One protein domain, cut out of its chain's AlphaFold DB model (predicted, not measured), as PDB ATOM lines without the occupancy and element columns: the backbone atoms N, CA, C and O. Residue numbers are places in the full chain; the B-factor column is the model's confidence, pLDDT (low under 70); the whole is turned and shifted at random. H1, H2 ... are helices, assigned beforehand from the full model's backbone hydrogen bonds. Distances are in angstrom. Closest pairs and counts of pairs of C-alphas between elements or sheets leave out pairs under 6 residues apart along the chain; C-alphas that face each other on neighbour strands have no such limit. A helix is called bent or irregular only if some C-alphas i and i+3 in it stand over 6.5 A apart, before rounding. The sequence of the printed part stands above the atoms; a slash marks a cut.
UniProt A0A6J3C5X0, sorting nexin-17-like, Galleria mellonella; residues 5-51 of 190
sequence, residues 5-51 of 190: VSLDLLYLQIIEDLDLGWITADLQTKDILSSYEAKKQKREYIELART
ATOM      1  N   VAL A   5       6.248 -31.864 -38.670       94.19
ATOM      2  CA  VAL A   5       5.756 -30.995 -39.748       94.19
ATOM      3  C   VAL A   5       4.455 -31.550 -40.316       94.19
ATOM      4  O   VAL A   5       3.477 -30.816 -40.417       94.19
ATOM      5  N   SER A   6       4.397 -32.851 -40.610       93.62
ATOM      6  CA  SER A   6       3.164 -33.502 -41.070       93.62
ATOM      7  C   SER A   6       2.020 -33.373 -40.060       93.62
ATOM      8  O   SER A   6       0.874 -33.164 -40.453       93.62
ATOM      9  N   LEU A   7       2.318 -33.471 -38.758       94.56
ATOM     10  CA  LEU A   7       1.329 -33.283 -37.695       94.56
ATOM     11  C   LEU A   7       0.781 -31.852 -37.699       94.56
ATOM     12  O   LEU A   7      -0.426 -31.658 -37.587       94.56
ATOM     13  N   ASP A   8       1.663 -30.864 -37.842       95.50
ATOM     14  CA  ASP A   8       1.294 -29.452 -37.859       95.50
ATOM     15  C   ASP A   8       0.464 -29.093 -39.100       95.50
ATOM     16  O   ASP A   8      -0.548 -28.406 -38.969       95.50
ATOM     17  N   LEU A   9       0.837 -29.598 -40.279       96.12
ATOM     18  CA  LEU A   9       0.089 -29.384 -41.521       96.12
ATOM     19  C   LEU A   9      -1.304 -30.014 -41.461       96.12
ATOM     20  O   LEU A   9      -2.285 -29.356 -41.797       96.12
ATOM     21  N   LEU A  10      -1.403 -31.262 -40.993       95.56
ATOM     22  CA  LEU A  10      -2.690 -31.942 -40.866       95.56
ATOM     23  C   LEU A  10      -3.593 -31.250 -39.841       95.56
ATOM     24  O   LEU A  10      -4.788 -31.109 -40.075       95.56
ATOM     25  N   TYR A  11      -3.027 -30.799 -38.721       96.75
ATOM     26  CA  TYR A  11      -3.761 -30.037 -37.715       96.75
ATOM     27  C   TYR A  11      -4.363 -28.751 -38.300       96.75
ATOM     28  O   TYR A  11      -5.559 -28.520 -38.144       96.75
ATOM     29  N   LEU A  12      -3.559 -27.948 -39.010       95.81
ATOM     30  CA  LEU A  12      -4.023 -26.705 -39.637       95.81
ATOM     31  C   LEU A  12      -5.078 -26.958 -40.716       95.81
ATOM     32  O   LEU A  12      -6.069 -26.239 -40.775       95.81
ATOM     33  N   GLN A  13      -4.894 -27.999 -41.531       95.56
ATOM     34  CA  GLN A  13      -5.874 -28.370 -42.545       95.56
ATOM     35  C   GLN A  13      -7.230 -28.723 -41.922       95.56
ATOM     36  O   GLN A  13      -8.259 -28.290 -42.421       95.56
ATOM     37  N   ILE A  14      -7.248 -29.480 -40.822       95.81
ATOM     38  CA  ILE A  14      -8.506 -29.895 -40.185       95.81
ATOM     39  C   ILE A  14      -9.245 -28.708 -39.562       95.81
ATOM     40  O   ILE A  14     -10.475 -28.696 -39.598       95.81
ATOM     41  N   ILE A  15      -8.525 -27.731 -38.996       95.31
ATOM     42  CA  ILE A  15      -9.142 -26.490 -38.503       95.31
ATOM     43  C   ILE A  15      -9.875 -25.792 -39.650       95.31
ATOM     44  O   ILE A  15     -11.071 -25.540 -39.545       95.31
ATOM     45  N   GLU A  16      -9.185 -25.575 -40.769       94.88
ATOM     46  CA  GLU A  16      -9.777 -24.930 -41.945       94.88
ATOM     47  C   GLU A  16     -10.971 -25.734 -42.486       94.88
ATOM     48  O   GLU A  16     -12.035 -25.182 -42.764       94.88
ATOM     49  N   ASP A  17     -10.845 -27.061 -42.570       94.44
ATOM     50  CA  ASP A  17     -11.920 -27.943 -43.026       94.44
ATOM     51  C   ASP A  17     -13.164 -27.870 -42.109       94.44
ATOM     52  O   ASP A  17     -14.295 -28.045 -42.576       94.44
ATOM     53  N   LEU A  18     -12.993 -27.625 -40.805       93.75
ATOM     54  CA  LEU A  18     -14.093 -27.402 -39.859       93.75
ATOM     55  C   LEU A  18     -14.715 -26.011 -40.019       93.75
ATOM     56  O   LEU A  18     -15.945 -25.901 -40.017       93.75
ATOM     57  N   ASP A  19     -13.892 -24.979 -40.197       92.75
ATOM     58  CA  ASP A  19     -14.332 -23.589 -40.365       92.75
ATOM     59  C   ASP A  19     -15.114 -23.396 -41.671       92.75
ATOM     60  O   ASP A  19     -16.179 -22.774 -41.688       92.75
ATOM     61  N   LEU A  20     -14.662 -24.032 -42.755       90.31
ATOM     62  CA  LEU A  20     -15.365 -24.087 -44.040       90.31
ATOM     63  C   LEU A  20     -16.585 -25.028 -44.023       90.31
ATOM     64  O   LEU A  20     -17.335 -25.104 -45.003       90.31
ATOM     65  N   GLY A  21     -16.796 -25.769 -42.932       88.56
ATOM     66  CA  GLY A  21     -17.907 -26.707 -42.766       88.56
ATOM     67  C   GLY A  21     -17.814 -27.955 -43.648       88.56
ATOM     68  O   GLY A  21     -18.832 -28.600 -43.923       88.56
ATOM     69  N   TRP A  22     -16.616 -28.302 -44.123       89.06
ATOM     70  CA  TRP A  22     -16.358 -29.520 -44.894       89.06
ATOM     71  C   TRP A  22     -16.413 -30.757 -44.002       89.06
ATOM     72  O   TRP A  22     -16.909 -31.801 -44.430       89.06
ATOM     73  N   ILE A  23     -15.997 -30.604 -42.745       92.56
ATOM     74  CA  ILE A  23     -16.187 -31.568 -41.663       92.56
ATOM     75  C   ILE A  23     -17.339 -31.087 -40.777       92.56
ATOM     76  O   ILE A  23     -17.471 -29.901 -40.480       92.56
ATOM     77  N   THR A  24     -18.207 -32.003 -40.351       90.75
ATOM     78  CA  THR A  24     -19.367 -31.659 -39.518       90.75
ATOM     79  C   THR A  24     -19.174 -32.154 -38.087       90.75
ATOM     80  O   THR A  24     -19.081 -33.359 -37.857       90.75
ATOM     81  N   ALA A  25     -19.176 -31.219 -37.136       93.88
ATOM     82  CA  ALA A  25     -19.151 -31.470 -35.697       93.88
ATOM     83  C   ALA A  25     -20.393 -30.870 -35.023       93.88
ATOM     84  O   ALA A  25     -20.823 -29.767 -35.381       93.88
ATOM     85  N   ASP A  26     -20.953 -31.583 -34.047       94.62
ATOM     86  CA  ASP A  26     -21.976 -31.035 -33.153       94.62
ATOM     87  C   ASP A  26     -21.371 -30.050 -32.137       94.62
ATOM     88  O   ASP A  26     -20.153 -29.888 -32.044       94.62
ATOM     89  N   LEU A  27     -22.234 -29.355 -31.391       94.88
ATOM     90  CA  LEU A  27     -21.808 -28.307 -30.463       94.88
ATOM     91  C   LEU A  27     -20.890 -28.847 -29.356       94.88
ATOM     92  O   LEU A  27     -19.845 -28.264 -29.093       94.88
ATOM     93  N   GLN A  28     -21.234 -30.000 -28.777       96.31
ATOM     94  CA  GLN A  28     -20.436 -30.625 -27.722       96.31
ATOM     95  C   GLN A  28     -19.035 -30.990 -28.226       96.31
ATOM     96  O   GLN A  28     -18.038 -30.780 -27.538       96.31
ATOM     97  N   THR A  29     -18.940 -31.526 -29.441       96.44
ATOM     98  CA  THR A  29     -17.661 -31.907 -30.036       96.44
ATOM     99  C   THR A  29     -16.824 -30.678 -30.375       96.44
ATOM    100  O   THR A  29     -15.610 -30.705 -30.174       96.44
ATOM    101  N   LYS A  30     -17.451 -29.579 -30.817       96.00
ATOM    102  CA  LYS A  30     -16.766 -28.292 -31.015       96.00
ATOM    103  C   LYS A  30     -16.153 -27.767 -29.717       96.00
ATOM    104  O   LYS A  30     -14.987 -27.390 -29.735       96.00
ATOM    105  N   ASP A  31     -16.868 -27.841 -28.596       97.25
ATOM    106  CA  ASP A  31     -16.334 -27.413 -27.294       97.25
ATOM    107  C   ASP A  31     -15.096 -28.232 -26.881       97.25
ATOM    108  O   ASP A  31     -14.103 -27.688 -26.385       97.25
ATOM    109  N   ILE A  32     -15.118 -29.548 -27.126       97.69
ATOM    110  CA  ILE A  32     -13.971 -30.429 -26.861       97.69
ATOM    111  C   ILE A  32     -12.783 -30.055 -27.761       97.69
ATOM    112  O   ILE A  32     -11.660 -29.925 -27.268       97.69
ATOM    113  N   LEU A  33     -13.022 -29.837 -29.058       97.44
ATOM    114  CA  LEU A  33     -11.995 -29.417 -30.017       97.44
ATOM    115  C   LEU A  33     -11.366 -28.073 -29.620       97.44
ATOM    116  O   LEU A  33     -10.139 -27.971 -29.591       97.44
ATOM    117  N   SER A  34     -12.169 -27.087 -29.209       96.69
ATOM    118  CA  SER A  34     -11.673 -25.803 -28.695       96.69
ATOM    119  C   SER A  34     -10.837 -25.966 -27.421       96.69
ATOM    120  O   SER A  34      -9.836 -25.272 -27.237       96.69
ATOM    121  N   SER A  35     -11.184 -26.920 -26.546       97.75
ATOM    122  CA  SER A  35     -10.360 -27.245 -25.374       97.75
ATOM    123  C   SER A  35      -8.991 -27.802 -25.769       97.75
ATOM    124  O   SER A  35      -7.976 -27.411 -25.182       97.75
ATOM    125  N   TYR A  36      -8.939 -28.700 -26.759       97.81
ATOM    126  CA  TYR A  36      -7.679 -29.242 -27.269       97.81
ATOM    127  C   TYR A  36      -6.826 -28.173 -27.948       97.81
ATOM    128  O   TYR A  36      -5.616 -28.130 -27.718       97.81
ATOM    129  N   GLU A  37      -7.440 -27.280 -28.722       95.31
ATOM    130  CA  GLU A  37      -6.762 -26.155 -29.363       95.31
ATOM    131  C   GLU A  37      -6.118 -25.214 -28.332       95.31
ATOM    132  O   GLU A  37      -4.912 -24.959 -28.401       95.31
ATOM    133  N   ALA A  38      -6.867 -24.793 -27.305       96.50
ATOM    134  CA  ALA A  38      -6.356 -23.932 -26.233       96.50
ATOM    135  C   ALA A  38      -5.163 -24.557 -25.483       96.50
ATOM    136  O   ALA A  38      -4.239 -23.858 -25.062       96.50
ATOM    137  N   LYS A  39      -5.156 -25.888 -25.347       96.81
ATOM    138  CA  LYS A  39      -4.083 -26.662 -24.700       96.81
ATOM    139  C   LYS A  39      -2.968 -27.090 -25.660       96.81
ATOM    140  O   LYS A  39      -2.013 -27.729 -25.222       96.81
ATOM    141  N   LYS A  40      -3.067 -26.759 -26.953       94.75
ATOM    142  CA  LYS A  40      -2.149 -27.195 -28.025       94.75
ATOM    143  C   LYS A  40      -2.023 -28.724 -28.141       94.75
ATOM    144  O   LYS A  40      -0.981 -29.241 -28.548       94.75
ATOM    145  N   GLN A  41      -3.092 -29.451 -27.819       96.50
ATOM    146  CA  GLN A  41      -3.193 -30.912 -27.898       96.50
ATOM    147  C   GLN A  41      -3.543 -31.353 -29.327       96.50
ATOM    148  O   GLN A  41      -4.635 -31.840 -29.614       96.50
ATOM    149  N   LYS A  42      -2.605 -31.135 -30.259       96.12
ATOM    150  CA  LYS A  42      -2.829 -31.351 -31.701       96.12
ATOM    151  C   LYS A  42      -3.171 -32.798 -32.043       96.12
ATOM    152  O   LYS A  42      -3.968 -33.046 -32.939       96.12
ATOM    153  N   ARG A  43      -2.556 -33.761 -31.352       95.69
ATOM    154  CA  ARG A  43      -2.752 -35.182 -31.649       95.69
ATOM    155  C   ARG A  43      -4.158 -35.628 -31.269       95.69
ATOM    156  O   ARG A  43      -4.825 -36.261 -32.073       95.69
ATOM    157  N   GLU A  44      -4.608 -35.260 -30.080       97.06
ATOM    158  CA  GLU A  44      -5.952 -35.527 -29.577       97.06
ATOM    159  C   GLU A  44      -7.008 -34.824 -30.434       97.06
ATOM    160  O   GLU A  44      -8.014 -35.438 -30.781       97.06
ATOM    161  N   TYR A  45      -6.736 -33.584 -30.858       97.50
ATOM    162  CA  TYR A  45      -7.582 -32.857 -31.806       97.50
ATOM    163  C   TYR A  45      -7.749 -33.626 -33.121       97.50
ATOM    164  O   TYR A  45      -8.873 -33.869 -33.555       97.50
ATOM    165  N   ILE A  46      -6.639 -34.049 -33.742       96.69
ATOM    166  CA  ILE A  46      -6.663 -34.807 -35.000       96.69
ATOM    167  C   ILE A  46      -7.406 -36.134 -34.815       96.69
ATOM    168  O   ILE A  46      -8.254 -36.473 -35.637       96.69
ATOM    169  N   GLU A  47      -7.117 -36.890 -33.754       96.50
ATOM    170  CA  GLU A  47      -7.760 -38.185 -33.512       96.50
ATOM    171  C   GLU A  47      -9.270 -38.046 -33.284       96.50
ATOM    172  O   GLU A  47     -10.035 -38.840 -33.829       96.50
ATOM    173  N   LEU A  48      -9.720 -37.003 -32.578       97.25
ATOM    174  CA  LEU A  48     -11.146 -36.700 -32.455       97.25
ATOM    175  C   LEU A  48     -11.749 -36.310 -33.809       97.25
ATOM    176  O   LEU A  48     -12.771 -36.868 -34.208       97.25
ATOM    177  N   ALA A  49     -11.104 -35.409 -34.553       96.19
ATOM    178  CA  ALA A  49     -11.606 -34.941 -35.841       96.19
ATOM    179  C   ALA A  49     -11.754 -36.069 -36.873       96.19
ATOM    180  O   ALA A  49     -12.695 -36.065 -37.663       96.19
ATOM    181  N   ARG A  50     -10.884 -37.086 -36.828       95.00
ATOM    182  CA  ARG A  50     -10.972 -38.287 -37.678       95.00
ATOM    183  C   ARG A  50     -12.257 -39.092 -37.486       95.00
ATOM    184  O   ARG A  50     -12.623 -39.849 -38.381       95.00
ATOM    185  N   THR A  51     -12.927 -38.951 -36.342       95.19
ATOM    186  CA  THR A  51     -14.205 -39.628 -36.063       95.19
ATOM    187  C   THR A  51     -15.416 -38.869 -36.615       95.19
ATOM    188  O   THR A  51     -16.517 -39.418 -36.668       95.19
TER     189      THR A  51
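Overview. This is residues 5 to 51 of the 190 residues of the protein "sorting nexin-17-like" of Galleria mellonella (UniProt A0A6J3C5X0). Three helices form a small triangle: the longest, H1, and the next, H2, stand apart from each other as two sides, and the short H3 folds back from the end of H2 and packs on both, bridging them. The chain turns back between H1 and H2 through residues 20 to 26, and the much tighter turn of residues 39 to 41 makes H2 and H3 a helical hairpin. The printed part has 47 residues with three named helices, in the order H1, H2, H3, and no named strand; its class is all helix. It is compact, with a radius of gyration of the C-alphas of 9.8 A, and the C-alphas span 29 by 22 by 17 A along their three main axes.

Along the chain. H1, the longest helix, takes residues 5 to 19 and measures 21.4 A from first to last C-alpha. It begins at C-alpha 5, at (5.756, -30.995, -39.748), and ends at C-alpha 19, at (-14.332, -23.589, -40.365). H2 takes residues 27 to 38 and measures 16.6 A from first to last C-alpha. H3 takes residues 42 to 49, measures 10.3 A in the same way, and ends at C-alpha 49, at (-11.606, -34.941, -35.841). No helix is bent or irregular.

Arrangement. H1 touches H3, and the closest C-alphas of the two are those of Tyr 11 and Ile 46, 6.2 A apart. H1 and H3 run the same way at a steep tilt of 43 degrees, with their centres 9.8 A apart. H3 also touches H2, and here the closest C-alphas are those of Tyr 36 and Tyr 45, 5.8 A apart. H2 touches H3 with residues 33 to 37 alone. H2 and H3 form a helical hairpin and run opposite ways at a shallow tilt of 12 degrees, with their centres 10.3 A apart. H1 and H2 are apart, with no C-alpha of the one within 8 A of the other. In H1, H2 and H3 every pair of O i and N i+4 is within hydrogen-bond range.

Size, cuts and confidence. The two C-alphas farthest apart are those of Val 5 and Leu 27, 29.2 A from each other. The first and last printed C-alphas, those of Val 5 and Thr 51, are 22.1 A apart. The link from H1 to H2 has 7 residues and is short, and the link from H2 to H3 has 3 residues and is tight. The printed part has no cut. The mean pLDDT of the printed part is 95.2, and no printed residue is under 70.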